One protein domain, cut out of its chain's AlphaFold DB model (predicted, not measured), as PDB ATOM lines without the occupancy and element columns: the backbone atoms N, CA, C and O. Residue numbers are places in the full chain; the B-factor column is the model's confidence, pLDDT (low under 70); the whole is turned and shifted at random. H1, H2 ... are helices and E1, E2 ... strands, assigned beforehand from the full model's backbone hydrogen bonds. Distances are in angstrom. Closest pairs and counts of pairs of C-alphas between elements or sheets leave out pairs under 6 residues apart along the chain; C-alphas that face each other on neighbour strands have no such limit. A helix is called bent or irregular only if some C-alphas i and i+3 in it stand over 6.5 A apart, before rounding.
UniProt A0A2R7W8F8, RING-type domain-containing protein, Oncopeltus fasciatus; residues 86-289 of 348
ATOM      1  N   GLN A  86      27.546  33.066 -15.061       95.31
ATOM      2  CA  GLN A  86      26.802  31.873 -15.469       95.31
ATOM      3  C   GLN A  86      25.373  32.239 -15.881       95.31
ATOM      4  O   GLN A  86      24.946  31.876 -16.973       95.31
ATOM      5  N   LEU A  87      24.668  33.042 -15.083       94.69
ATOM      6  CA  LEU A  87      23.304  33.488 -15.375       94.69
ATOM      7  C   LEU A  87      23.203  34.211 -16.730       94.69
ATOM      8  O   LEU A  87      22.351  33.882 -17.554       94.69
ATOM      9  N   VAL A  88      24.098  35.169 -16.989       95.06
ATOM     10  CA  VAL A  88      24.110  35.945 -18.240       95.06
ATOM     11  C   VAL A  88      24.479  35.065 -19.433       95.06
ATOM     12  O   VAL A  88      23.874  35.200 -20.500       95.06
ATOM     13  N   PHE A  89      25.431  34.137 -19.271       95.94
ATOM     14  CA  PHE A  89      25.808  33.209 -20.340       95.94
ATOM     15  C   PHE A  89      24.657  32.265 -20.703       95.94
ATOM     16  O   PHE A  89      24.306  32.145 -21.877       95.94
ATOM     17  N   PHE A  90      24.038  31.639 -19.699       95.12
ATOM     18  CA  PHE A  90      22.927  30.703 -19.881       95.12
ATOM     19  C   PHE A  90      21.700  31.411 -20.445       95.12
ATOM     20  O   PHE A  90      21.095  30.910 -21.388       95.12
ATOM     21  N   GLY A  91      21.382  32.610 -19.950       92.50
ATOM     22  CA  GLY A  91      20.322  33.444 -20.514       92.50
ATOM     23  C   GLY A  91      20.579  33.798 -21.981       92.50
ATOM     24  O   GLY A  91      19.673  33.688 -22.805       92.50
ATOM     25  N   SER A  92      21.821  34.141 -22.339       92.62
ATOM     26  CA  SER A  92      22.201  34.438 -23.728       92.62
ATOM     27  C   SER A  92      22.114  33.203 -24.629       92.62
ATOM     28  O   SER A  92      21.595  33.297 -25.739       92.62
ATOM     29  N   CYS A  93      22.559  32.037 -24.153       93.38
ATOM     30  CA  CYS A  93      22.461  30.774 -24.889       93.38
ATOM     31  C   CYS A  93      21.011  30.306 -25.048       93.38
ATOM     32  O   CYS A  93      20.632  29.878 -26.134       93.38
ATOM     33  N   SER A  94      20.197  30.414 -23.993       91.31
ATOM     34  CA  SER A  94      18.772  30.065 -24.016       91.31
ATOM     35  C   SER A  94      18.033  30.974 -24.984       91.31
ATOM     36  O   SER A  94      17.298  30.494 -25.838       91.31
ATOM     37  N   ALA A  95      18.298  32.283 -24.927       89.19
ATOM     38  CA  ALA A  95      17.762  33.213 -25.903       89.19
ATOM     39  C   ALA A  95      18.190  32.796 -27.315       89.19
ATOM     40  O   ALA A  95      17.320  32.619 -28.155       89.19
ATOM     41  N   LEU A  96      19.491  32.593 -27.567       90.38
ATOM     42  CA  LEU A  96      20.049  32.278 -28.885       90.38
ATOM     43  C   LEU A  96      19.497  30.980 -29.495       90.38
ATOM     44  O   LEU A  96      18.969  31.022 -30.606       90.38
ATOM     45  N   LEU A  97      19.633  29.867 -28.772       89.12
ATOM     46  CA  LEU A  97      19.431  28.501 -29.262       89.12
ATOM     47  C   LEU A  97      18.016  27.960 -29.013       89.12
ATOM     48  O   LEU A  97      17.598  27.047 -29.716       89.12
ATOM     49  N   LEU A  98      17.281  28.511 -28.040       87.25
ATOM     50  CA  LEU A  98      15.947  28.051 -27.633       87.25
ATOM     51  C   LEU A  98      14.938  29.221 -27.632       87.25
ATOM     52  O   LEU A  98      14.479  29.667 -26.573       87.25
ATOM     53  N   PRO A  99      14.580  29.763 -28.815       80.31
ATOM     54  CA  PRO A  99      13.574  30.817 -28.910       80.31
ATOM     55  C   PRO A  99      12.247  30.369 -28.280       80.31
ATOM     56  O   PRO A  99      11.698  29.338 -28.649       80.31
ATOM     57  N   GLY A 100      11.713  31.170 -27.352       78.12
ATOM     58  CA  GLY A 100      10.407  30.924 -26.723       78.12
ATOM     59  C   GLY A 100      10.454  30.255 -25.347       78.12
ATOM     60  O   GLY A 100       9.416  30.174 -24.701       78.12
ATOM     61  N   GLN A 101      11.632  29.856 -24.853       79.31
ATOM     62  CA  GLN A 101      11.783  29.263 -23.519       79.31
ATOM     63  C   GLN A 101      12.749  30.085 -22.638       79.31
ATOM     64  O   GLN A 101      13.936  29.771 -22.541       79.31
ATOM     65  N   PRO A 102      12.287  31.180 -22.001       69.56
ATOM     66  CA  PRO A 102      13.168  32.111 -21.286       69.56
ATOM     67  C   PRO A 102      13.711  31.559 -19.957       69.56
ATOM     68  O   PRO A 102      14.742  32.024 -19.479       69.56
ATOM     69  N   VAL A 103      13.028  30.577 -19.364       80.25
ATOM     70  CA  VAL A 103      13.361  30.007 -18.048       80.25
ATOM     71  C   VAL A 103      14.272  28.778 -18.125       80.25
ATOM     72  O   VAL A 103      14.886  28.420 -17.123       80.25
ATOM     73  N   THR A 104      14.443  28.178 -19.309       85.31
ATOM     74  CA  THR A 104      15.261  26.966 -19.515       85.31
ATOM     75  C   THR A 104      16.705  27.155 -19.048       85.31
ATOM     76  O   THR A 104      17.262  26.264 -18.412       85.31
ATOM     77  N   GLY A 105      17.274  28.351 -19.247       87.00
ATOM     78  CA  GLY A 105      18.585  28.740 -18.713       87.00
ATOM     79  C   GLY A 105      18.744  28.535 -17.204       87.00
ATOM     80  O   GLY A 105      19.764  28.012 -16.757       87.00
ATOM     81  N   LEU A 106      17.732  28.917 -16.419       87.94
ATOM     82  CA  LEU A 106      17.768  28.817 -14.957       87.94
ATOM     83  C   LEU A 106      17.658  27.364 -14.493       87.94
ATOM     84  O   LEU A 106      18.414  26.951 -13.616       87.94
ATOM     85  N   TYR A 107      16.778  26.579 -15.120       85.62
ATOM     86  CA  TYR A 107      16.630  25.156 -14.813       85.62
ATOM     87  C   TYR A 107      17.909  24.373 -15.113       85.62
ATOM     88  O   TYR A 107      18.371  23.607 -14.267       85.62
ATOM     89  N   THR A 108      18.535  24.608 -16.273       89.19
ATOM     90  CA  THR A 108      19.811  23.959 -16.611       89.19
ATOM     91  C   THR A 108      20.905  24.339 -15.613       89.19
ATOM     92  O   THR A 108      21.650  23.468 -15.166       89.19
ATOM     93  N   LEU A 109      20.990  25.614 -15.215       90.81
ATOM     94  CA  LEU A 109      21.982  26.067 -14.240       90.81
ATOM     95  C   LEU A 109      21.767  25.432 -12.856       90.81
ATOM     96  O   LEU A 109      22.723  24.998 -12.218       90.81
ATOM     97  N   MET A 110      20.516  25.341 -12.403       87.19
ATOM     98  CA  MET A 110      20.163  24.697 -11.139       87.19
ATOM     99  C   MET A 110      20.511  23.202 -11.149       87.19
ATOM    100  O   MET A 110      21.128  22.710 -10.205       87.19
ATOM    101  N   PHE A 111      20.198  22.502 -12.242       86.62
ATOM    102  CA  PHE A 111      20.570  21.100 -12.428       86.62
ATOM    103  C   PHE A 111      22.094  20.905 -12.388       86.62
ATOM    104  O   PHE A 111      22.591  20.009 -11.706       86.62
ATOM    105  N   TYR A 112      22.856  21.774 -13.055       91.38
ATOM    106  CA  TYR A 112      24.318  21.709 -13.032       91.38
ATOM    107  C   TYR A 112      24.917  22.006 -11.656       91.38
ATOM    108  O   TYR A 112      25.863  21.326 -11.272       91.38
ATOM    109  N   ASN A 113      24.348  22.936 -10.885       90.06
ATOM    110  CA  ASN A 113      24.784  23.201  -9.507       90.06
ATOM    111  C   ASN A 113      24.588  21.992  -8.593       90.06
ATOM    112  O   ASN A 113      25.464  21.665  -7.795       90.06
ATOM    113  N   VAL A 114      23.468  21.292  -8.742       86.44
ATOM    114  CA  VAL A 114      23.212  20.047  -8.012       86.44
ATOM    115  C   VAL A 114      24.208  18.976  -8.432       86.44
ATOM    116  O   VAL A 114      24.788  18.305  -7.578       86.44
ATOM    117  N   PHE A 115      24.459  18.833  -9.733       87.19
ATOM    118  CA  PHE A 115      25.455  17.889 -10.223       87.19
ATOM    119  C   PHE A 115      26.861  18.216  -9.691       87.19
ATOM    120  O   PHE A 115      27.566  17.328  -9.215       87.19
ATOM    121  N   ALA A 116      27.258  19.489  -9.691       90.75
ATOM    122  CA  ALA A 116      28.530  19.935  -9.130       90.75
ATOM    123  C   ALA A 116      28.632  19.655  -7.627       90.75
ATOM    124  O   ALA A 116      29.680  19.203  -7.168       90.75
ATOM    125  N   TYR A 117      27.547  19.857  -6.872       87.94
ATOM    126  CA  TYR A 117      27.473  19.478  -5.462       87.94
ATOM    127  C   TYR A 117      27.708  17.973  -5.276       87.94
ATOM    128  O   TYR A 117      28.526  17.580  -4.446       87.94
ATOM    129  N   CYS A 118      27.074  17.138  -6.104       85.06
ATOM    130  CA  CYS A 118      27.268  15.690  -6.072       85.06
ATOM    131  C   CYS A 118      28.729  15.305  -6.322       85.06
ATOM    132  O   CYS A 118      29.302  14.512  -5.579       85.06
ATOM    133  N   VAL A 119      29.354  15.897  -7.344       88.38
ATOM    134  CA  VAL A 119      30.771  15.662  -7.656       88.38
ATOM    135  C   VAL A 119      31.677  16.157  -6.529       88.38
ATOM    136  O   VAL A 119      32.630  15.468  -6.179       88.38
ATOM    137  N   SER A 120      31.380  17.312  -5.928       88.75
ATOM    138  CA  SER A 120      32.141  17.841  -4.790       88.75
ATOM    139  C   SER A 120      32.090  16.901  -3.594       88.75
ATOM    140  O   SER A 120      33.117  16.654  -2.969       88.75
ATOM    141  N   TYR A 121      30.906  16.372  -3.290       84.88
ATOM    142  CA  TYR A 121      30.707  15.439  -2.191       84.88
ATOM    143  C   TYR A 121      31.435  14.112  -2.440       84.88
ATOM    144  O   TYR A 121      32.162  13.635  -1.572       84.88
ATOM    145  N   MET A 122      31.323  13.557  -3.653       83.88
ATOM    146  CA  MET A 122      32.082  12.362  -4.044       83.88
ATOM    147  C   MET A 122      33.593  12.589  -3.944       83.88
ATOM    148  O   MET A 122      34.309  11.735  -3.430       83.88
ATOM    149  N   LYS A 123      34.084  13.750  -4.389       85.38
ATOM    150  CA  LYS A 123      35.498  14.116  -4.276       85.38
ATOM    151  C   LYS A 123      35.950  14.160  -2.814       85.38
ATOM    152  O   LYS A 123      36.999  13.612  -2.492       85.38
ATOM    153  N   GLU A 124      35.166  14.784  -1.939       84.19
ATOM    154  CA  GLU A 124      35.471  14.878  -0.509       84.19
ATOM    155  C   GLU A 124      35.538  13.500   0.162       84.19
ATOM    156  O   GLU A 124      36.446  13.263   0.960       84.19
ATOM    157  N   LEU A 125      34.629  12.587  -0.197       79.12
ATOM    158  CA  LEU A 125      34.675  11.193   0.252       79.12
ATOM    159  C   LEU A 125      35.955  10.492  -0.226       79.12
ATOM    160  O   LEU A 125      36.658   9.885   0.573       79.12
ATOM    161  N   CYS A 126      36.311  10.624  -1.508       80.00
ATOM    162  CA  CYS A 126      37.514   9.985  -2.046       80.00
ATOM    163  C   CYS A 126      38.823  10.521  -1.439       80.00
ATOM    164  O   CYS A 126      39.761   9.746  -1.279       80.00
ATOM    165  N   GLU A 127      38.914  11.823  -1.142       80.38
ATOM    166  CA  GLU A 127      40.147  12.456  -0.640       80.38
ATOM    167  C   GLU A 127      40.354  12.294   0.872       80.38
ATOM    168  O   GLU A 127      41.499  12.255   1.319       80.38
ATOM    169  N   LYS A 128      39.280  12.237   1.671       70.31
ATOM    170  CA  LYS A 128      39.380  12.181   3.142       70.31
ATOM    171  C   LYS A 128      39.431  10.767   3.710       70.31
ATOM    172  O   LYS A 128      39.734  10.606   4.892       70.31
ATOM    173  N   GLU A 129      39.078   9.761   2.923       65.69
ATOM    174  CA  GLU A 129      38.913   8.408   3.432       65.69
ATOM    175  C   GLU A 129      40.203   7.595   3.261       65.69
ATOM    176  O   GLU A 129      40.556   7.150   2.170       65.69
ATOM    177  N   ASP A 130      40.918   7.385   4.371       60.66
ATOM    178  CA  ASP A 130      41.973   6.377   4.453       60.66
ATOM    179  C   ASP A 130      41.323   4.992   4.354       60.66
ATOM    180  O   ASP A 130      40.886   4.404   5.349       60.66
ATOM    181  N   TRP A 131      41.265   4.443   3.140       63.38
ATOM    182  CA  TRP A 131      40.744   3.096   2.868       63.38
ATOM    183  C   TRP A 131      41.593   1.973   3.486       63.38
ATOM    184  O   TRP A 131      41.321   0.794   3.256       63.38
ATOM    185  N   SER A 132      42.632   2.297   4.266       60.28
ATOM    186  CA  SER A 132      43.439   1.302   4.958       60.28
ATOM    187  C   SER A 132      42.645   0.693   6.125       60.28
ATOM    188  O   SER A 132      42.310   1.400   7.078       60.28
ATOM    189  N   PRO A 133      42.391  -0.629   6.134       64.75
ATOM    190  CA  PRO A 133      41.668  -1.295   7.225       64.75
ATOM    191  C   PRO A 133      42.448  -1.345   8.555       64.75
ATOM    192  O   PRO A 133      41.923  -1.802   9.576       64.75
ATOM    193  N   TYR A 134      43.687  -0.852   8.563       66.25
ATOM    194  CA  TYR A 134      44.609  -0.873   9.691       66.25
ATOM    195  C   TYR A 134      45.042   0.549  10.051       66.25
ATOM    196  O   TYR A 134      45.374   1.328   9.162       66.25
ATOM    197  N   VAL A 135      45.098   0.860  11.346       66.94
ATOM    198  CA  VAL A 135      45.696   2.094  11.886       66.94
ATOM    199  C   VAL A 135      46.758   1.683  12.900       66.94
ATOM    200  O   VAL A 135      46.562   0.741  13.674       66.94
ATOM    201  N   ASN A 136      47.907   2.357  12.869       67.44
ATOM    202  CA  ASN A 136      48.979   2.118  13.830       67.44
ATOM    203  C   ASN A 136      48.584   2.705  15.192       67.44
ATOM    204  O   ASN A 136      48.139   3.847  15.268       67.44
ATOM    205  N   VAL A 137      48.753   1.931  16.269       68.62
ATOM    206  CA  VAL A 137      48.358   2.329  17.640       68.62
ATOM    207  C   VAL A 137      49.177   3.519  18.165       68.62
ATOM    208  O   VAL A 137      48.685   4.308  18.965       68.62
ATOM    209  N   ALA A 138      50.413   3.671  17.691       68.38
ATOM    210  CA  ALA A 138      51.270   4.832  17.920       68.38
ATOM    211  C   ALA A 138      52.126   5.096  16.672       68.38
ATOM    212  O   ALA A 138      52.509   4.136  15.995       68.38
ATOM    213  N   GLU A 139      52.460   6.364  16.395       62.31
ATOM    214  CA  GLU A 139      53.181   6.817  15.184       62.31
ATOM    215  C   GLU A 139      54.523   6.105  14.944       62.31
ATOM    216  O   GLU A 139      54.954   5.961  13.804       62.31
ATOM    217  N   THR A 140      55.167   5.609  16.002       67.31
ATOM    218  CA  THR A 140      56.459   4.902  15.953       67.31
ATOM    219  C   THR A 140      56.344   3.385  16.129       67.31
ATOM    220  O   THR A 140      57.355   2.682  16.107       67.31
ATOM    221  N   SER A 141      55.130   2.852  16.315       73.81
ATOM    222  CA  SER A 141      54.905   1.428  16.581       73.81
ATOM    223  C   SER A 141      54.387   0.690  15.344       73.81
ATOM    224  O   SER A 141      53.435   1.119  14.698       73.81
ATOM    225  N   ASN A 142      54.951  -0.485  15.062       70.62
ATOM    226  CA  ASN A 142      54.480  -1.385  13.999       70.62
ATOM    227  C   ASN A 142      53.203  -2.169  14.380       70.62
ATOM    228  O   ASN A 142      52.827  -3.116  13.686       70.62
ATOM    229  N   MET A 143      52.543  -1.819  15.490       70.06
ATOM    230  CA  MET A 143      51.328  -2.500  15.936       70.06
ATOM    231  C   MET A 143      50.115  -1.955  15.185       70.06
ATOM    232  O   MET A 143      49.617  -0.866  15.471       70.06
ATOM    233  N   LYS A 144      49.641  -2.745  14.218       66.62
ATOM    234  CA  LYS A 144      48.433  -2.484  13.432       66.62
ATOM    235  C   LYS A 144      47.210  -2.955  14.215       66.62
ATOM    236  O   LYS A 144      47.039  -4.156  14.408       66.62
ATOM    237  N   HIS A 145      46.352  -2.035  14.646       69.38
ATOM    238  CA  HIS A 145      45.025  -2.383  15.152       69.38
ATOM    239  C   HIS A 145      44.007  -2.292  14.012       69.38
ATOM    240  O   HIS A 145      44.163  -1.489  13.086       69.38
ATOM    241  N   LEU A 146      42.956  -3.113  14.072       66.50
ATOM    242  CA  LEU A 146      41.828  -2.985  13.157       66.50
ATOM    243  C   LEU A 146      41.166  -1.628  13.423       66.50
ATOM    244  O   LEU A 146      40.582  -1.400  14.482       66.50
ATOM    245  N   ALA A 147      41.321  -0.698  12.493       57.91
ATOM    246  CA  ALA A 147      40.840   0.669  12.670       57.91
ATOM    247  C   ALA A 147      39.333   0.787  12.452       57.91
ATOM    248  O   ALA A 147      38.678   1.703  12.947       57.91
ATOM    249  N   MET A 148      38.792  -0.127  11.650       58.78
ATOM    250  CA  MET A 148      37.412  -0.099  11.210       58.78
ATOM    251  C   MET A 148      36.571  -0.965  12.144       58.78
ATOM    252  O   MET A 148      36.453  -2.176  11.978       58.78
ATOM    253  N   THR A 149      35.980  -0.335  13.156       70.38
ATOM    254  CA  THR A 149      34.879  -0.945  13.900       70.38
ATOM    255  C   THR A 149      33.663  -1.076  12.980       70.38
ATOM    256  O   THR A 149      33.449  -0.243  12.095       70.38
ATOM    257  N   ALA A 150      32.814  -2.085  13.205       74.19
ATOM    258  CA  ALA A 150      31.558  -2.259  12.463       74.19
ATOM    259  C   ALA A 150      30.684  -0.984  12.464       74.19
ATOM    260  O   ALA A 150      29.969  -0.710  11.502       74.19
ATOM    261  N   THR A 151      30.800  -0.159  13.511       74.75
ATOM    262  CA  THR A 151      30.136   1.144  13.633       74.75
ATOM    263  C   THR A 151      30.632   2.183  12.625       74.75
ATOM    264  O   THR A 151      29.812   2.918  12.084       74.75
ATOM    265  N   LYS A 152      31.940   2.234  12.326       76.50
ATOM    266  CA  LYS A 152      32.492   3.151  11.316       76.50
ATOM    267  C   LYS A 152      31.955   2.789   9.932       76.50
ATOM    268  O   LYS A 152      31.415   3.649   9.253       76.50
ATOM    269  N   ILE A 153      31.990   1.502   9.580       76.25
ATOM    270  CA  ILE A 153      31.435   0.992   8.315       76.25
ATOM    271  C   ILE A 153      29.947   1.350   8.202       76.25
ATOM    272  O   ILE A 153      29.524   1.915   7.197       76.25
ATOM    273  N   ALA A 154      29.157   1.080   9.243       79.12
ATOM    274  CA  ALA A 154      27.728   1.389   9.240       79.12
ATOM    275  C   ALA A 154      27.443   2.892   9.045       79.12
ATOM    276  O   ALA A 154      26.532   3.250   8.295       79.12
ATOM    277  N   LEU A 155      28.228   3.775   9.673       80.75
ATOM    278  CA  LEU A 155      28.097   5.223   9.492       80.75
ATOM    279  C   LEU A 155      28.423   5.657   8.055       80.75
ATOM    280  O   LEU A 155      27.670   6.452   7.495       80.75
ATOM    281  N   GLU A 156      29.476   5.120   7.438       75.56
ATOM    282  CA  GLU A 156      29.846   5.483   6.059       75.56
ATOM    283  C   GLU A 156      28.815   5.005   5.029       75.56
ATOM    284  O   GLU A 156      28.383   5.777   4.170       75.56
ATOM    285  N   TRP A 157      28.298   3.781   5.172       79.94
ATOM    286  CA  TRP A 157      27.198   3.302   4.325       79.94
ATOM    287  C   TRP A 157      25.925   4.130   4.499       79.94
ATOM    288  O   TRP A 157      25.209   4.371   3.527       79.94
ATOM    289  N   THR A 158      25.657   4.618   5.713       83.38
ATOM    290  CA  THR A 158      24.515   5.504   5.965       83.38
ATOM    291  C   THR A 158      24.696   6.850   5.258       83.38
ATOM    292  O   THR A 158      23.753   7.344   4.636       83.38
ATOM    293  N   LYS A 159      25.901   7.438   5.279       83.00
ATOM    294  CA  LYS A 159      26.215   8.664   4.517       83.00
ATOM    295  C   LYS A 159      26.054   8.460   3.007       83.00
ATOM    296  O   LYS A 159      25.386   9.257   2.354       83.00
ATOM    297  N   ALA A 160      26.581   7.366   2.460       78.69
ATOM    298  CA  ALA A 160      26.428   7.047   1.041       78.69
ATOM    299  C   ALA A 160      24.952   6.846   0.649       78.69
ATOM    300  O   ALA A 160      24.491   7.392  -0.353       78.69
ATOM    301  N   LEU A 161      24.184   6.115   1.463       84.31
ATOM    302  CA  LEU A 161      22.762   5.879   1.219       84.31
ATOM    303  C   LEU A 161      21.947   7.178   1.298       84.31
ATOM    304  O   LEU A 161      21.149   7.452   0.405       84.31
ATOM    305  N   THR A 162      22.164   8.000   2.329       84.81
ATOM    306  CA  THR A 162      21.505   9.316   2.453       84.81
ATOM    307  C   THR A 162      21.863  10.252   1.303       84.81
ATOM    308  O   THR A 162      20.988  10.953   0.792       84.81
ATOM    309  N   PHE A 163      23.101  10.217   0.814       83.12
ATOM    310  CA  PHE A 163      23.490  10.951  -0.384       83.12
ATOM    311  C   PHE A 163      22.730  10.462  -1.628       83.12
ATOM    312  O   PHE A 163      22.116  11.262  -2.326       83.12
ATOM    313  N   ILE A 164      22.664   9.150  -1.868       81.81
ATOM    314  CA  ILE A 164      21.906   8.599  -3.006       81.81
ATOM    315  C   ILE A 164      20.421   8.980  -2.909       81.81
ATOM    316  O   ILE A 164      19.836   9.426  -3.894       81.81
ATOM    317  N   ILE A 165      19.821   8.864  -1.720       85.94
ATOM    318  CA  ILE A 165      18.419   9.235  -1.489       85.94
ATOM    319  C   ILE A 165      18.194  10.723  -1.765       85.94
ATOM    320  O   ILE A 165      17.223  11.066  -2.434       85.94
ATOM    321  N   THR A 166      19.077  11.611  -1.297       83.12
ATOM    322  CA  THR A 166      18.933  13.058  -1.544       83.12
ATOM    323  C   THR A 166      19.066  13.398  -3.026       83.12
ATOM    324  O   THR A 166      18.266  14.187  -3.521       83.12
ATOM    325  N   VAL A 167      19.986  12.762  -3.758       81.62
ATOM    326  CA  VAL A 167      20.122  12.939  -5.214       81.62
ATOM    327  C   VAL A 167      18.871  12.467  -5.948       81.62
ATOM    328  O   VAL A 167      18.326  13.211  -6.759       81.62
ATOM    329  N   VAL A 168      18.386  11.260  -5.652       82.94
ATOM    330  CA  VAL A 168      17.181  10.711  -6.293       82.94
ATOM    331  C   VAL A 168      15.960  11.566  -5.971       82.94
ATOM    332  O   VAL A 168      15.207  11.907  -6.878       82.94
ATOM    333  N   PHE A 169      15.777  11.963  -4.709       82.62
ATOM    334  CA  PHE A 169      14.669  12.822  -4.300       82.62
ATOM    335  C   PHE A 169      14.719  14.176  -5.002       82.62
ATOM    336  O   PHE A 169      13.708  14.642  -5.506       82.62
ATOM    337  N   LEU A 170      15.894  14.788  -5.092       77.31
ATOM    338  CA  LEU A 170      16.062  16.074  -5.748       77.31
ATOM    339  C   LEU A 170      15.812  15.968  -7.264       77.31
ATOM    340  O   LEU A 170      15.108  16.807  -7.826       77.31
ATOM    341  N   LEU A 171      16.308  14.915  -7.922       75.94
ATOM    342  CA  LEU A 171      15.998  14.634  -9.329       75.94
ATOM    343  C   LEU A 171      14.500  14.400  -9.550       75.94
ATOM    344  O   LEU A 171      13.961  14.863 -10.553       75.94
ATOM    345  N   LEU A 172      13.828  13.717  -8.622       78.50
ATOM    346  CA  LEU A 172      12.380  13.517  -8.655       78.50
ATOM    347  C   LEU A 172      11.619  14.825  -8.439       78.50
ATOM    348  O   LEU A 172      10.674  15.076  -9.171       78.50
ATOM    349  N   VAL A 173      12.031  15.672  -7.491       78.44
ATOM    350  CA  VAL A 173      11.420  16.992  -7.261       78.44
ATOM    351  C   VAL A 173      11.541  17.854  -8.512       78.44
ATOM    352  O   VAL A 173      10.546  18.429  -8.937       78.44
ATOM    353  N   PHE A 174      12.707  17.875  -9.164       70.50
ATOM    354  CA  PHE A 174      12.824  18.544 -10.457       70.50
ATOM    355  C   PHE A 174      11.935  17.890 -11.508       70.50
ATOM    356  O   PHE A 174      11.160  18.592 -12.139       70.50
ATOM    357  N   GLY A 175      11.973  16.563 -11.650       67.44
ATOM    358  CA  GLY A 175      11.146  15.815 -12.601       67.44
ATOM    359  C   GLY A 175       9.631  15.993 -12.427       67.44
ATOM    360  O   GLY A 175       8.898  15.862 -13.403       67.44
ATOM    361  N   LEU A 176       9.171  16.276 -11.206       65.44
ATOM    362  CA  LEU A 176       7.759  16.433 -10.840       65.44
ATOM    363  C   LEU A 176       7.286  17.891 -10.837       65.44
ATOM    364  O   LEU A 176       6.079  18.128 -10.883       65.44
ATOM    365  N   GLU A 177       8.188  18.875 -10.784       67.00
ATOM    366  CA  GLU A 177       7.793  20.267 -10.975       67.00
ATOM    367  C   GLU A 177       7.288  20.483 -12.413       67.00
ATOM    368  O   GLU A 177       7.979  20.201 -13.394       67.00
ATOM    369  N   GLN A 178       6.093  21.075 -12.546       54.72
ATOM    370  CA  GLN A 178       5.441  21.436 -13.821       54.72
ATOM    371  C   GLN A 178       6.306  22.321 -14.751       54.72
ATOM    372  O   GLN A 178       5.966  22.523 -15.915       54.72
ATOM    373  N   GLY A 179       7.448  22.833 -14.278       56.06
ATOM    374  CA  GLY A 179       8.426  23.571 -15.084       56.06
ATOM    375  C   GLY A 179       9.109  22.741 -16.180       56.06
ATOM    376  O   GLY A 179       9.650  23.318 -17.125       56.06
ATOM    377  N   LEU A 180       9.061  21.404 -16.101       62.31
ATOM    378  CA  LEU A 180       9.670  20.506 -17.090       62.31
ATOM    379  C   LEU A 180       8.773  20.145 -18.279       62.31
ATOM    380  O   LEU A 180       9.287  19.592 -19.249       62.31
ATOM    381  N   GLU A 181       7.488  20.518 -18.284       59.34
ATOM    382  CA  GLU A 181       6.589  20.214 -19.415       59.34
ATOM    383  C   GLU A 181       7.074  20.829 -20.742       59.34
ATOM    384  O   GLU A 181       6.804  20.296 -21.816       59.34
ATOM    385  N   HIS A 182       7.861  21.910 -20.674       62.22
ATOM    386  CA  HIS A 182       8.455  22.580 -21.835       62.22
ATOM    387  C   HIS A 182       9.989  22.453 -21.900       62.22
ATOM    388  O   HIS A 182      10.617  23.062 -22.765       62.22
ATOM    389  N   TYR A 183      10.624  21.677 -21.014       72.44
ATOM    390  CA  TYR A 183      12.084  21.551 -20.969       72.44
ATOM    391  C   TYR A 183      12.581  20.541 -22.011       72.44
ATOM    392  O   TYR A 183      12.734  19.351 -21.747       72.44
ATOM    393  N   GLN A 184      12.855  21.034 -23.220       72.62
ATOM    394  CA  GLN A 184      13.428  20.249 -24.318       72.62
ATOM    395  C   GLN A 184      14.710  20.913 -24.833       72.62
ATOM    396  O   GLN A 184      14.717  21.525 -25.905       72.62
ATOM    397  N   PRO A 185      15.813  20.850 -24.067       80.94
ATOM    398  CA  PRO A 185      17.052  21.474 -24.486       80.94
ATOM    399  C   PRO A 185      17.646  20.729 -25.688       80.94
ATOM    400  O   PRO A 185      17.794  19.507 -25.690       80.94
ATOM    401  N   THR A 186      18.041  21.477 -26.715       88.44
ATOM    402  CA  THR A 186      18.779  20.920 -27.853       88.44
ATOM    403  C   THR A 186      20.157  20.433 -27.403       88.44
ATOM    404  O   THR A 186      20.799  21.069 -26.566       88.44
ATOM    405  N   VAL A 187      20.672  19.369 -28.027       89.50
ATOM    406  CA  VAL A 187      22.024  18.834 -27.759       89.50
ATOM    407  C   VAL A 187      23.109  19.913 -27.882       89.50
ATOM    408  O   VAL A 187      24.029  19.974 -27.075       89.50
ATOM    409  N   ALA A 188      22.992  20.822 -28.854       90.50
ATOM    410  CA  ALA A 188      23.934  21.932 -29.000       90.50
ATOM    411  C   ALA A 188      23.924  22.877 -27.784       90.50
ATOM    412  O   ALA A 188      24.980  23.298 -27.315       90.50
ATOM    413  N   TYR A 189      22.739  23.184 -27.247       92.50
ATOM    414  CA  TYR A 189      22.597  24.027 -26.063       92.50
ATOM    415  C   TYR A 189      23.189  23.344 -24.826       92.50
ATOM    416  O   TYR A 189      23.962  23.975 -24.104       92.50
ATOM    417  N   THR A 190      22.893  22.059 -24.603       91.75
ATOM    418  CA  THR A 190      23.436  21.323 -23.450       91.75
ATOM    419  C   THR A 190      24.953  21.198 -23.522       91.75
ATOM    420  O   THR A 190      25.619  21.425 -22.520       91.75
ATOM    421  N   LEU A 191      25.527  20.928 -24.697       94.25
ATOM    422  CA  LEU A 191      26.981  20.844 -24.861       94.25
ATOM    423  C   LEU A 191      27.676  22.185 -24.590       94.25
ATOM    424  O   LEU A 191      28.629  22.236 -23.815       94.25
ATOM    425  N   VAL A 192      27.197  23.279 -25.192       95.00
ATOM    426  CA  VAL A 192      27.814  24.609 -25.025       95.00
ATOM    427  C   VAL A 192      27.707  25.091 -23.577       95.00
ATOM    428  O   VAL A 192      28.691  25.576 -23.012       95.00
ATOM    429  N   THR A 193      26.532  24.943 -22.961       95.19
ATOM    430  CA  THR A 193      26.319  25.354 -21.566       95.19
ATOM    431  C   THR A 193      27.090  24.479 -20.581       95.19
ATOM    432  O   THR A 193      27.672  25.022 -19.643       95.19
ATOM    433  N   TRP A 194      27.183  23.166 -20.814       95.62
ATOM    434  CA  TRP A 194      27.994  22.258 -20.002       95.62
ATOM    435  C   TRP A 194      29.482  22.602 -20.054       95.62
ATOM    436  O   TRP A 194      30.115  22.743 -19.011       95.62
ATOM    437  N   ILE A 195      30.040  22.796 -21.255       95.88
ATOM    438  CA  ILE A 195      31.458  23.147 -21.433       95.88
ATOM    439  C   ILE A 195      31.788  24.453 -20.700       95.88
ATOM    440  O   ILE A 195      32.802  24.538 -19.999       95.88
ATOM    441  N   TYR A 196      30.925  25.463 -20.820       96.56
ATOM    442  CA  TYR A 196      31.099  26.726 -20.103       96.56
ATOM    443  C   TYR A 196      30.993  26.544 -18.583       96.56
ATOM    444  O   TYR A 196      31.831  27.049 -17.834       96.56
ATOM    445  N   TYR A 197      29.989  25.801 -18.114       96.06
ATOM    446  CA  TYR A 197      29.770  25.557 -16.692       96.06
ATOM    447  C   TYR A 197      30.933  24.791 -16.055       96.06
ATOM    448  O   TYR A 197      31.524  25.270 -15.089       96.06
ATOM    449  N   ALA A 198      31.353  23.675 -16.654       94.88
ATOM    450  CA  ALA A 198      32.493  22.888 -16.190       94.88
ATOM    451  C   ALA A 198      33.800  23.705 -16.161       94.88
ATOM    452  O   ALA A 198      34.644  23.501 -15.292       94.88
ATOM    453  N   SER A 199      33.957  24.678 -17.063       94.81
ATOM    454  CA  SER A 199      35.123  25.575 -17.084       94.81
ATOM    455  C   SER A 199      35.070  26.703 -16.043       94.81
ATOM    456  O   SER A 199      36.083  27.359 -15.804       94.81
ATOM    457  N   THR A 200      33.903  26.981 -15.453       93.75
ATOM    458  CA  THR A 200      33.714  28.066 -14.469       93.75
ATOM    459  C   THR A 200      33.590  27.566 -13.034       93.75
ATOM    460  O   THR A 200      33.984  28.281 -12.112       93.75
ATOM    461  N   GLU A 201      33.073  26.355 -12.842       93.56
ATOM    462  CA  GLU A 201      32.758  25.793 -11.532       93.56
ATOM    463  C   GLU A 201      33.997  25.237 -10.809       93.56
ATOM    464  O   GLU A 201      34.816  24.514 -11.386       93.56
ATOM    465  N   LYS A 202      34.138  25.549  -9.512       91.62
ATOM    466  CA  LYS A 202      35.389  25.325  -8.757       91.62
ATOM    467  C   LYS A 202      35.769  23.850  -8.680       91.62
ATOM    468  O   LYS A 202      36.950  23.514  -8.768       91.62
ATOM    469  N   VAL A 203      34.772  22.981  -8.527       91.75
ATOM    470  CA  VAL A 203      34.963  21.532  -8.407       91.75
ATOM    471  C   VAL A 203      35.655  20.990  -9.658       91.75
ATOM    472  O   VAL A 203      36.727  20.394  -9.554       91.75
ATOM    473  N   PHE A 204      35.117  21.284 -10.842       93.56
ATOM    474  CA  PHE A 204      35.679  20.827 -12.114       93.56
ATOM    475  C   PHE A 204      37.027  21.475 -12.428       93.56
ATOM    476  O   PHE A 204      37.944  20.780 -12.858       93.56
ATOM    477  N   VAL A 205      37.196  22.769 -12.134       92.44
ATOM    478  CA  VAL A 205      38.492  23.448 -12.297       92.44
ATOM    479  C   VAL A 205      39.571  22.815 -11.412       92.44
ATOM    480  O   VAL A 205      40.712  22.662 -11.853       92.44
ATOM    481  N   SER A 206      39.224  22.400 -10.190       91.25
ATOM    482  CA  SER A 206      40.166  21.720  -9.292       91.25
ATOM    483  C   SER A 206      40.569  20.339  -9.814       91.25
ATOM    484  O   SER A 206      41.754  20.010  -9.809       91.25
ATOM    485  N   ILE A 207      39.606  19.569 -10.333       90.12
ATOM    486  CA  ILE A 207      39.850  18.253 -10.939       90.12
ATOM    487  C   ILE A 207      40.730  18.412 -12.181       90.12
ATOM    488  O   ILE A 207      41.727  17.711 -12.323       90.12
ATOM    489  N   LEU A 208      40.419  19.381 -13.046       90.50
ATOM    490  CA  LEU A 208      41.211  19.678 -14.238       90.50
ATOM    491  C   LEU A 208      42.650  20.066 -13.879       90.50
ATOM    492  O   LEU A 208      43.590  19.564 -14.488       90.50
ATOM    493  N   SER A 209      42.827  20.928 -12.876       88.44
ATOM    494  CA  SER A 209      44.157  21.360 -12.426       88.44
ATOM    495  C   SER A 209      44.972  20.185 -11.882       88.44
ATOM    496  O   SER A 209      46.151  20.068 -12.203       88.44
ATOM    497  N   TYR A 210      44.343  19.286 -11.119       86.38
ATOM    498  CA  TYR A 210      44.980  18.064 -10.629       86.38
ATOM    499  C   TYR A 210      45.415  17.144 -11.779       86.38
ATOM    500  O   TYR A 210      46.555  16.683 -11.806       86.38
ATOM    501  N   VAL A 211      44.533  16.913 -12.757       86.56
ATOM    502  CA  VAL A 211      44.834  16.070 -13.924       86.56
ATOM    503  C   VAL A 211      45.982  16.658 -14.741       86.56
ATOM    504  O   VAL A 211      46.904  15.927 -15.095       86.56
ATOM    505  N   ILE A 212      45.974  17.967 -15.003       85.25
ATOM    506  CA  ILE A 212      47.047  18.616 -15.766       85.25
ATOM    507  C   ILE A 212      48.375  18.545 -15.010       85.25
ATOM    508  O   ILE A 212      49.382  18.191 -15.616       85.25
ATOM    509  N   HIS A 213      48.360  18.753 -13.691       81.00
ATOM    510  CA  HIS A 213      49.562  18.627 -12.866       81.00
ATOM    511  C   HIS A 213      50.206  17.238 -12.950       81.00
ATOM    512  O   HIS A 213      51.429  17.098 -12.954       81.00
ATOM    513  N   ARG A 214      49.387  16.188 -13.080       79.25
ATOM    514  CA  ARG A 214      49.862  14.808 -13.260       79.25
ATOM    515  C   ARG A 214      50.430  14.536 -14.653       79.25
ATOM    516  O   ARG A 214      51.208  13.598 -14.790       79.25
ATOM    517  N   LEU A 215      50.057  15.323 -15.662       78.56
ATOM    518  CA  LEU A 215      50.542  15.169 -17.035       78.56
ATOM    519  C   LEU A 215      51.917  15.817 -17.270       78.56
ATOM    520  O   LEU A 215      52.536  15.501 -18.283       78.56
ATOM    521  N   GLN A 216      52.395  16.683 -16.360       69.56
ATOM    522  CA  GLN A 216      53.684  17.390 -16.448       69.56
ATOM    523  C   GLN A 216      53.959  17.955 -17.853       69.56
ATOM    524  O   GLN A 216      54.928  17.594 -18.530       69.56
ATOM    525  N   LEU A 217      53.075  18.836 -18.325       72.12
ATOM    526  CA  LEU A 217      53.147  19.346 -19.688       72.12
ATOM    527  C   LEU A 217      54.335  20.301 -19.856       72.12
ATOM    528  O   LEU A 217      54.488  21.307 -19.164       72.12
ATOM    529  N   THR A 218      55.139  20.021 -20.879       64.69
ATOM    530  CA  THR A 218      56.385  20.737 -21.200       64.69
ATOM    531  C   THR A 218      56.184  22.232 -21.488       64.69
ATOM    532  O   THR A 218      57.089  23.036 -21.291       64.69
ATOM    533  N   ILE A 219      54.986  22.616 -21.940       67.50
ATOM    534  CA  ILE A 219      54.645  23.974 -22.391       67.50
ATOM    535  C   ILE A 219      54.537  24.957 -21.216       67.50
ATOM    536  O   ILE A 219      54.758  26.156 -21.391       67.50
ATOM    537  N   PHE A 220      54.197  24.474 -20.018       69.94
ATOM    538  CA  PHE A 220      53.823  25.341 -18.902       69.94
ATOM    539  C   PHE A 220      54.948  25.630 -17.908       69.94
ATOM    540  O   PHE A 220      54.692  26.378 -16.973       69.94
ATOM    541  N   ASP A 221      56.171  25.111 -18.097       66.62
ATOM    542  CA  ASP A 221      57.355  25.448 -17.273       66.62
ATOM    543  C   ASP A 221      57.095  25.338 -15.751       66.62
ATOM    544  O   ASP A 221      57.425  26.227 -14.965       66.62
ATOM    545  N   SER A 222      56.383  24.284 -15.326       70.19
ATOM    546  CA  SER A 222      55.935  24.096 -13.929       70.19
ATOM    547  C   SER A 222      55.175  25.312 -13.338       70.19
ATOM    548  O   SER A 222      55.094  25.516 -12.129       70.19
ATOM    549  N   LEU A 223      54.592  26.161 -14.186       77.25
ATOM    550  CA  LEU A 223      53.690  27.266 -13.839       77.25
ATOM    551  C   LEU A 223      52.230  26.896 -14.138       77.25
ATOM    552  O   LEU A 223      51.381  27.779 -14.261       77.25
ATOM    553  N   GLU A 224      51.923  25.602 -14.260       81.31
ATOM    554  CA  GLU A 224      50.589  25.088 -14.593       81.31
ATOM    555  C   GLU A 224      49.525  25.662 -13.651       81.31
ATOM    556  O   GLU A 224      48.534  26.227 -14.109       81.31
ATOM    557  N   SER A 225      49.789  25.663 -12.342       81.50
ATOM    558  CA  SER A 225      48.884  26.204 -11.321       81.50
ATOM    559  C   SER A 225      48.512  27.684 -11.527       81.50
ATOM    560  O   SER A 225      47.419  28.099 -11.142       81.50
ATOM    561  N   LEU A 226      49.367  28.482 -12.181       85.44
ATOM    562  CA  LEU A 226      49.093  29.889 -12.502       85.44
ATOM    563  C   LEU A 226      48.516  30.077 -13.914       85.44
ATOM    564  O   LEU A 226      47.731  31.001 -14.134       85.44
ATOM    565  N   TRP A 227      48.888  29.222 -14.870       88.25
ATOM    566  CA  TRP A 227      48.401  29.287 -16.249       88.25
ATOM    567  C   TRP A 227      46.978  28.755 -16.411       88.25
ATOM    568  O   TRP A 227      46.215  29.341 -17.180       88.25
ATOM    569  N   ILE A 228      46.592  27.696 -15.687       90.12
ATOM    570  CA  ILE A 228      45.263  27.079 -15.827       90.12
ATOM    571  C   ILE A 228      44.126  28.084 -15.592       90.12
ATOM    572  O   ILE A 228      43.265  28.198 -16.469       90.12
ATOM    573  N   PRO A 229      44.124  28.894 -14.513       91.62
ATOM    574  CA  PRO A 229      43.110  29.930 -14.347       91.62
ATOM    575  C   PRO A 229      43.090  30.929 -15.512       91.62
ATOM    576  O   PRO A 229      42.023  31.254 -16.021       91.62
ATOM    577  N   VAL A 230      44.250  31.385 -16.000       91.81
ATOM    578  CA  VAL A 230      44.314  32.340 -17.123       91.81
ATOM    579  C   VAL A 230      43.703  31.744 -18.392       91.81
ATOM    580  O   VAL A 230      42.888  32.399 -19.044       91.81
ATOM    581  N   LEU A 231      44.049  30.499 -18.724       92.12
ATOM    582  CA  LEU A 231      43.531  29.806 -19.902       92.12
ATOM    583  C   LEU A 231      42.018  29.601 -19.832       92.12
ATOM    584  O   LEU A 231      41.326  29.871 -20.811       92.12
ATOM    585  N   LEU A 232      41.487  29.192 -18.678       94.00
ATOM    586  CA  LEU A 232      40.048  29.004 -18.490       94.00
ATOM    587  C   LEU A 232      39.266  30.318 -18.585       94.00
ATOM    588  O   LEU A 232      38.191  30.359 -19.187       94.00
ATOM    589  N   TYR A 233      39.797  31.417 -18.041       93.06
ATOM    590  CA  TYR A 233      39.177  32.736 -18.194       93.06
ATOM    591  C   TYR A 233      39.191  33.194 -19.659       93.06
ATOM    592  O   TYR A 233      38.167  33.652 -20.158       93.06
ATOM    593  N   LEU A 234      40.307  33.017 -20.375       93.38
ATOM    594  CA  LEU A 234      40.380  33.341 -21.805       93.38
ATOM    595  C   LEU A 234      39.421  32.482 -22.634       93.38
ATOM    596  O   LEU A 234      38.721  33.008 -23.500       93.38
ATOM    597  N   PHE A 235      39.343  31.185 -22.346       95.38
ATOM    598  CA  PHE A 235      38.439  30.255 -23.016       95.38
ATOM    599  C   PHE A 235      36.966  30.634 -22.801       95.38
ATOM    600  O   PHE A 235      36.224  30.814 -23.767       95.38
ATOM    601  N   THR A 236      36.551  30.837 -21.549       95.50
ATOM    602  CA  THR A 236      35.161  31.193 -21.199       95.50
ATOM    603  C   THR A 236      34.751  32.565 -21.741       95.50
ATOM    604  O   THR A 236      33.641  32.714 -22.263       95.50
ATOM    605  N   SER A 237      35.647  33.557 -21.707       94.56
ATOM    606  CA  SER A 237      35.403  34.863 -22.328       94.56
ATOM    607  C   SER A 237      35.342  34.781 -23.855       94.56
ATOM    608  O   SER A 237      34.504  35.448 -24.456       94.56
ATOM    609  N   SER A 238      36.154  33.932 -24.494       95.00
ATOM    610  CA  SER A 238      36.093  33.715 -25.949       95.00
ATOM    611  C   SER A 238      34.779  33.055 -26.364       95.00
ATOM    612  O   SER A 238      34.121  33.518 -27.293       95.00
ATOM    613  N   LEU A 239      34.339  32.028 -25.630       96.19
ATOM    614  CA  LEU A 239      33.049  31.380 -25.865       96.19
ATOM    615  C   LEU A 239      31.882  32.365 -25.677       96.19
ATOM    616  O   LEU A 239      30.971  32.420 -26.500       96.19
ATOM    617  N   SER A 240      31.946  33.205 -24.641       96.19
ATOM    618  CA  SER A 240      30.951  34.260 -24.403       96.19
ATOM    619  C   SER A 240      30.937  35.322 -25.499       96.19
ATOM    620  O   SER A 240      29.865  35.781 -25.883       96.19
ATOM    621  N   LEU A 241      32.104  35.695 -26.029       95.50
ATOM    622  CA  LEU A 241      32.213  36.633 -27.143       95.50
ATOM    623  C   LEU A 241      31.550  36.072 -28.405       95.50
ATOM    624  O   LEU A 241      30.788  36.785 -29.051       95.50
ATOM    625  N   ILE A 242      31.775  34.792 -28.718       95.19
ATOM    626  CA  ILE A 242      31.128  34.117 -29.853       95.19
ATOM    627  C   ILE A 242      29.602  34.158 -29.694       95.19
ATOM    628  O   ILE A 242      28.900  34.604 -30.600       95.19
ATOM    629  N   VAL A 243      29.081  33.772 -28.523       94.19
ATOM    630  CA  VAL A 243      27.632  33.806 -28.244       94.19
ATOM    631  C   VAL A 243      27.075  35.231 -28.321       94.19
ATOM    632  O   VAL A 243      25.979  35.431 -28.849       94.19
ATOM    633  N   ALA A 244      27.811  36.233 -27.839       93.69
ATOM    634  CA  ALA A 244      27.386  37.629 -27.892       93.69
ATOM    635  C   ALA A 244      27.339  38.174 -29.328       93.69
ATOM    636  O   ALA A 244      26.368  38.839 -29.694       93.69
ATOM    637  N   VAL A 245      28.338  37.853 -30.158       93.44
ATOM    638  CA  VAL A 245      28.371  38.226 -31.582       93.44
ATOM    639  C   VAL A 245      27.211  37.576 -32.330       93.44
ATOM    640  O   VAL A 245      26.476  38.272 -33.027       93.44
ATOM    641  N   LEU A 246      26.974  36.278 -32.122       93.44
ATOM    642  CA  LEU A 246      25.820  35.589 -32.707       93.44
ATOM    643  C   LEU A 246      24.502  36.224 -32.242       93.44
ATOM    644  O   LEU A 246      23.638  36.533 -33.056       93.44
ATOM    645  N   SER A 247      24.364  36.517 -30.947       91.56
ATOM    646  CA  SER A 247      23.174  37.187 -30.401       91.56
ATOM    647  C   SER A 247      22.928  38.559 -31.038       91.56
ATOM    648  O   SER A 247      21.776  38.922 -31.276       91.56
ATOM    649  N   MET A 248      23.990  39.302 -31.359       91.31
ATOM    650  CA  MET A 248      23.901  40.576 -32.072       91.31
ATOM    651  C   MET A 248      23.439  40.387 -33.524       91.31
ATOM    652  O   MET A 248      22.578  41.136 -33.981       91.31
ATOM    653  N   MET A 249      23.939  39.359 -34.223       91.94
ATOM    654  CA  MET A 249      23.515  39.031 -35.593       91.94
ATOM    655  C   MET A 249      22.029  38.654 -35.679       91.94
ATOM    656  O   MET A 249      21.353  39.051 -36.622       91.94
ATOM    657  N   PHE A 250      21.501  37.946 -34.677       89.56
ATOM    658  CA  PHE A 250      20.081  37.570 -34.597       89.56
ATOM    659  C   PHE A 250      19.187  38.645 -33.942       89.56
ATOM    660  O   PHE A 250      18.051  38.360 -33.561       89.56
ATOM    661  N   GLY A 251      19.678  39.880 -33.771       87.56
ATOM    662  CA  GLY A 251      18.883  41.018 -33.288       87.56
ATOM    663  C   GLY A 251      18.577  41.024 -31.783       87.56
ATOM    664  O   GLY A 251      17.761  41.820 -31.315       87.56
ATOM    665  N   ARG A 252      19.236  40.175 -30.983       89.12
ATOM    666  CA  ARG A 252      19.053  40.082 -29.523       89.12
ATOM    667  C   ARG A 252      20.051  40.959 -28.762       89.12
ATOM    668  O   ARG A 252      20.842  40.484 -27.946       89.12
ATOM    669  N   PHE A 253      19.982  42.268 -28.997       88.94
ATOM    670  CA  PHE A 253      20.966  43.232 -28.487       88.94
ATOM    671  C   PHE A 253      21.076  43.286 -26.957       88.94
ATOM    672  O   PHE A 253      22.178  43.429 -26.440       88.94
ATOM    673  N   LYS A 254      19.967  43.130 -26.216       89.44
ATOM    674  CA  LYS A 254      19.982  43.195 -24.740       89.44
ATOM    675  C   LYS A 254      20.907  42.137 -24.124       89.44
ATOM    676  O   LYS A 254      21.744  42.466 -23.290       89.44
ATOM    677  N   PHE A 255      20.789  40.887 -24.577       89.44
ATOM    678  CA  PHE A 255      21.641  39.786 -24.120       89.44
ATOM    679  C   PHE A 255      23.080  39.940 -24.617       89.44
ATOM    680  O   PHE A 255      24.010  39.738 -23.843       89.44
ATOM    681  N   ALA A 256      23.271  40.381 -25.866       90.88
ATOM    682  CA  ALA A 256      24.601  40.624 -26.418       90.88
ATOM    683  C   ALA A 256      25.382  41.679 -25.612       90.88
ATOM    684  O   ALA A 256      26.528  41.443 -25.241       90.88
ATOM    685  N   ILE A 257      24.753  42.814 -25.281       91.69
ATOM    686  CA  ILE A 257      25.383  43.885 -24.493       91.69
ATOM    687  C   ILE A 257      25.714  43.391 -23.079       91.69
ATOM    688  O   ILE A 257      26.827  43.609 -22.602       91.69
ATOM    689  N   ALA A 258      24.783  42.683 -22.428       92.50
ATOM    690  CA  ALA A 258      25.017  42.115 -21.103       92.50
ATOM    691  C   ALA A 258      26.187  41.113 -21.103       92.50
ATOM    692  O   ALA A 258      27.059  41.194 -20.237       92.50
ATOM    693  N   ALA A 259      26.252  40.218 -22.095       93.75
ATOM    694  CA  ALA A 259      27.327  39.238 -22.237       93.75
ATOM    695  C   ALA A 259      28.687  39.893 -22.538       93.75
ATOM    696  O   ALA A 259      29.691  39.518 -21.934       93.75
ATOM    697  N   LEU A 260      28.735  40.905 -23.412       93.38
ATOM    698  CA  LEU A 260      29.967  41.652 -23.701       93.38
ATOM    699  C   LEU A 260      30.495  42.390 -22.468       93.38
ATOM    700  O   LEU A 260      31.704  42.437 -22.242       93.38
ATOM    701  N   TYR A 261      29.606  42.963 -21.658       91.31
ATOM    702  CA  TYR A 261      30.023  43.679 -20.461       91.31
ATOM    703  C   TYR A 261      30.431  42.720 -19.333       91.31
ATOM    704  O   TYR A 261      31.564  42.777 -18.862       91.31
ATOM    705  N   ILE A 262      29.553  41.803 -18.922       93.25
ATOM    706  CA  ILE A 262      29.779  40.954 -17.741       93.25
ATOM    707  C   ILE A 262      30.748  39.805 -18.069       93.25
ATOM    708  O   ILE A 262      31.809  39.696 -17.454       93.25
ATOM    709  N   ASN A 263      30.437  39.002 -19.089       94.88
ATOM    710  CA  ASN A 263      31.166  37.756 -19.362       94.88
ATOM    711  C   ASN A 263      32.479  37.957 -20.131       94.88
ATOM    712  O   ASN A 263      33.356  37.089 -20.102       94.88
ATOM    713  N   VAL A 264      32.622  39.084 -20.835       93.94
ATOM    714  CA  VAL A 264      33.848  39.414 -21.574       93.94
ATOM    715  C   VAL A 264      34.632  40.499 -20.843       93.94
ATOM    716  O   VAL A 264      35.707  40.214 -20.327       93.94
ATOM    717  N   TYR A 265      34.120  41.729 -20.749       91.56
ATOM    718  CA  TYR A 265      34.896  42.849 -20.206       91.56
ATOM    719  C   TYR A 265      35.257  42.678 -18.722       91.56
ATOM    720  O   TYR A 265      36.443  42.669 -18.383       91.56
ATOM    721  N   ILE A 266      34.265  42.501 -17.842       91.56
ATOM    722  CA  ILE A 266      34.501  42.348 -16.398       91.56
ATOM    723  C   ILE A 266      35.316  41.082 -16.117       91.56
ATOM    724  O   ILE A 266      36.259  41.124 -15.329       91.56
ATOM    725  N   ARG A 267      35.028  39.978 -16.816       92.62
ATOM    726  CA  ARG A 267      35.775  38.717 -16.691       92.62
ATOM    727  C   ARG A 267      37.250  38.849 -17.092       92.62
ATOM    728  O   ARG A 267      38.120  38.352 -16.380       92.62
ATOM    729  N   LEU A 268      37.556  39.546 -18.190       91.56
ATOM    730  CA  LEU A 268      38.939  39.809 -18.610       91.56
ATOM    731  C   LEU A 268      39.652  40.781 -17.664       91.56
ATOM    732  O   LEU A 268      40.841  40.605 -17.387       91.56
ATOM    733  N   LYS A 269      38.935  41.781 -17.137       90.12
ATOM    734  CA  LYS A 269      39.459  42.684 -16.105       90.12
ATOM    735  C   LYS A 269      39.827  41.908 -14.835       90.12
ATOM    736  O   LYS A 269      40.928  42.098 -14.318       90.12
ATOM    737  N   ASP A 270      38.966  40.995 -14.390       91.94
ATOM    738  CA  ASP A 270      39.211  40.113 -13.241       91.94
ATOM    739  C   ASP A 270      40.442  39.223 -13.451       91.94
ATOM    740  O   ASP A 270      41.360  39.205 -12.627       91.94
ATOM    741  N   MET A 271      40.514  38.560 -14.612       92.94
ATOM    742  CA  MET A 271      41.659  37.736 -15.011       92.94
ATOM    743  C   MET A 271      42.961  38.533 -14.984       92.94
ATOM    744  O   MET A 271      43.965  38.072 -14.432       92.94
ATOM    745  N   ASN A 272      42.943  39.748 -15.538       90.25
ATOM    746  CA  ASN A 272      44.120  40.599 -15.584       90.25
ATOM    747  C   ASN A 272      44.591  40.993 -14.176       90.25
ATOM    748  O   ASN A 272      45.784  40.918 -13.881       90.25
ATOM    749  N   ILE A 273      43.661  41.394 -13.304       89.25
ATOM    750  CA  ILE A 273      43.975  41.850 -11.946       89.25
ATOM    751  C   ILE A 273      44.482  40.698 -11.071       89.25
ATOM    752  O   ILE A 273      45.495  40.868 -10.397       89.25
ATOM    753  N   ARG A 274      43.805  39.544 -11.081       89.19
ATOM    754  CA  ARG A 274      44.068  38.447 -10.132       89.19
ATOM    755  C   ARG A 274      45.137  37.471 -10.600       89.19
ATOM    756  O   ARG A 274      45.982  37.051  -9.812       89.19
ATOM    757  N   HIS A 275      45.087  37.089 -11.871       91.00
ATOM    758  CA  HIS A 275      45.875  35.971 -12.381       91.00
ATOM    759  C   HIS A 275      47.039  36.451 -13.242       91.00
ATOM    760  O   HIS A 275      48.176  36.054 -13.005       91.00
ATOM    761  N   LEU A 276      46.793  37.352 -14.196       89.38
ATOM    762  CA  LEU A 276      47.820  37.750 -15.158       89.38
ATOM    763  C   LEU A 276      48.939  38.581 -14.527       89.38
ATOM    764  O   LEU A 276      50.106  38.359 -14.843       89.38
ATOM    765  N   LYS A 277      48.608  39.519 -13.629       90.25
ATOM    766  CA  LYS A 277      49.614  40.285 -12.872       90.25
ATOM    767  C   LYS A 277      50.517  39.364 -12.050       90.25
ATOM    768  O   LYS A 277      51.735  39.462 -12.161       90.25
ATOM    769  N   THR A 278      49.920  38.436 -11.304       90.56
ATOM    770  CA  THR A 278      50.636  37.443 -10.489       90.56
ATOM    771  C   THR A 278      51.517  36.548 -11.357       90.56
ATOM    772  O   THR A 278      52.710  36.430 -11.104       90.56
ATOM    773  N   LEU A 279      50.971  35.996 -12.444       89.38
ATOM    774  CA  LEU A 279      51.716  35.167 -13.393       89.38
ATOM    775  C   LEU A 279      52.915  35.914 -13.984       89.38
ATOM    776  O   LEU A 279      54.003  35.352 -14.064       89.38
ATOM    777  N   ARG A 280      52.739  37.176 -14.393       89.62
ATOM    778  CA  ARG A 280      53.833  37.989 -14.947       89.62
ATOM    779  C   ARG A 280      54.924  38.258 -13.917       89.62
ATOM    780  O   ARG A 280      56.092  38.147 -14.273       89.62
ATOM    781  N   ALA A 281      54.559  38.587 -12.679       90.00
ATOM    782  CA  ALA A 281      55.520  38.842 -11.609       90.00
ATOM    783  C   ALA A 281      56.349  37.588 -11.288       90.00
ATOM    784  O   ALA A 281      57.576  37.626 -11.318       90.00
ATOM    785  N   GLU A 282      55.685  36.453 -11.084       88.19
ATOM    786  CA  GLU A 282      56.331  35.175 -10.760       88.19
ATOM    787  C   GLU A 282      57.196  34.663 -11.920       88.19
ATOM    788  O   GLU A 282      58.314  34.185 -11.728       88.19
ATOM    789  N   ARG A 283      56.714  34.825 -13.157       88.19
ATOM    790  CA  ARG A 283      57.487  34.489 -14.356       88.19
ATOM    791  C   ARG A 283      58.705  35.396 -14.520       88.19
ATOM    792  O   ARG A 283      59.743  34.913 -14.955       88.19
ATOM    793  N   ALA A 284      58.602  36.684 -14.188       89.19
ATOM    794  CA  ALA A 284      59.734  37.606 -14.254       89.19
ATOM    795  C   ALA A 284      60.853  37.211 -13.280       89.19
ATOM    796  O   ALA A 284      62.019  37.313 -13.648       89.19
ATOM    797  N   ILE A 285      60.506  36.702 -12.092       88.00
ATOM    798  CA  ILE A 285      61.474  36.152 -11.130       88.00
ATOM    799  C   ILE A 285      62.137  34.897 -11.708       88.00
ATOM    800  O   ILE A 285      63.361  34.812 -11.773       88.00
ATOM    801  N   LEU A 286      61.344  33.936 -12.194       88.12
ATOM    802  CA  LEU A 286      61.883  32.686 -12.740       88.12
ATOM    803  C   LEU A 286      62.728  32.883 -14.002       88.12
ATOM    804  O   LEU A 286      63.694  32.155 -14.210       88.12
ATOM    805  N   ASN A 287      62.402  33.873 -14.833       88.56
ATOM    806  CA  ASN A 287      63.148  34.177 -16.055       88.56
ATOM    807  C   ASN A 287      64.583  34.662 -15.806       88.56
ATOM    808  O   ASN A 287      65.368  34.658 -16.749       88.56
ATOM    809  N   GLN A 288      64.933  35.047 -14.577       89.50
ATOM    810  CA  GLN A 288      66.314  35.377 -14.208       89.50
ATOM    811  C   GLN A 288      67.198  34.119 -14.166       89.50
ATOM    812  O   GLN A 288      68.403  34.187 -14.389       89.50
ATOM    813  N   PHE A 289      66.599  32.947 -13.936       90.38
ATOM    814  CA  PHE A 289      67.299  31.668 -13.882       90.38
ATOM    815  C   PHE A 289      67.335  31.001 -15.256       90.38
ATOM    816  O   PHE A 289      66.308  30.866 -15.930       90.38
TER     817      PHE A 289
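AT A GLANCE: This is residues 86 to 289 of the 348 residues of the protein "RING-type domain-containing protein" of Oncopeltus fasciatus (UniProt A0A2R7W8F8). Two long pairs of helices spread as a flat, loose V: H2 and H3 run side by side in opposite ways with little contact, and H6 and H7 fold back on each other as a helical hairpin. H1 and H4 pack between the pairs near the narrow end of the V, H5 bridges H2 and H6 across its opening, and the small hairpin of E1 and E2 lies at the far end of the H2 and H3 arm. The printed part has 204 residues, with seven named helices and two named strands in the order H1 H2 E1 E2 H3 H4 H5 H6 H7; the sheet is E1 - E2, antiparallel, and the class is mostly helix. The whole is loose, with a radius of gyration of the C-alphas of 22.6 A, and flat, with spans of 73 by 61 by 23 A.

IN THESE COORDINATES: H1 is residues 86 to 97 and begins at C-alpha 86, (26.802, 31.873, -15.469). H2, residues 104 to 128, is 36.2 A long from first to last C-alpha. The strands are E1, residues 134 to 136, and E2, residues 144 to 146. H3, residues 150 to 176, is 38.2 A long and begins at C-alpha 150, (31.558, -2.259, 12.463). H4 is residues 187 to 200, and H5 is residues 202 to 215. H6, residues 224 to 249, is 37.0 A long; it is neither bent nor irregular, but only just: C-alphas 226 and 229 are 6.3 A apart. H7, residues 253 to 286, is 45.1 A long and ends at C-alpha 286, (61.883, 32.686, -12.740). It has a kink of 32 degrees near residue 273, and is neither bent nor irregular, but only just: C-alphas 273 and 276 are 6.5 A apart.

HOW THE PARTS SIT: H1, H4 and H6 form an up and down bundle, each running against the one before it. H1 and H4 touch at a shallow tilt of 16 degrees, with the closest C-alphas, Leu 97 and Tyr 189, 6.3 A apart. H4 touches H6 with residues 196 to 200 alone, closest at the C-alphas of Tyr 196 and Thr 236, 6.1 A; the tilt of 37 degrees is only just steep. H6 and H7, a helical hairpin, touch at a shallow tilt of 20 degrees, opposite ways, closest at the C-alphas of Ala 244 and Ala 256, 4.3 A. H7 touches H1 with residues 255 to 263 alone; the closest C-alphas, Ser 92 and Phe 255, are 5.4 A apart. H1 touches residues 104 to 109 of H2 alone, closest at the C-alphas of Phe 90 and Gly 105, 4.9 A. H4 and H5 only just touch, with 3 pairs of C-alphas within 8 A, and only at the corner; the closest C-alphas are those of Ala 198 and Phe 204, 5.6 A. H5 touches H2, closest at the C-alphas of Val 203 and Ser 120, 5.9 A, and H6, closest at the C-alphas of Ser 209 and Ile 228, 6.7 A. H2 and H3 are close but not clearly touching, at a shallow tilt of 7 degrees, opposite ways; their closest C-alphas, Cys 118 and Val 167, are 7.7 A apart. H3 touches no helix. In the hairpin of E1 and E2, N 135 and O 145 are within hydrogen-bond range at 3.1 A, and N 145 and O 135 at 2.9 A. Every O i to N i+4 pair is within hydrogen-bond range in H1, H2, H3, H4 and H5; in H6 20 of 22 are, and in H7 24 of 30.

THE WHOLE: The two C-alphas farthest apart, those of Met 143 and Gly 251, are 73.3 A apart. Residues 150 to 155, which belong to H3, stand free. The printed part has no cut and no long link. The mean pLDDT of the printed part is 84.0; 31 residues are under 70, among them residues 129 to 140, 144 to 148 and 175 to 182.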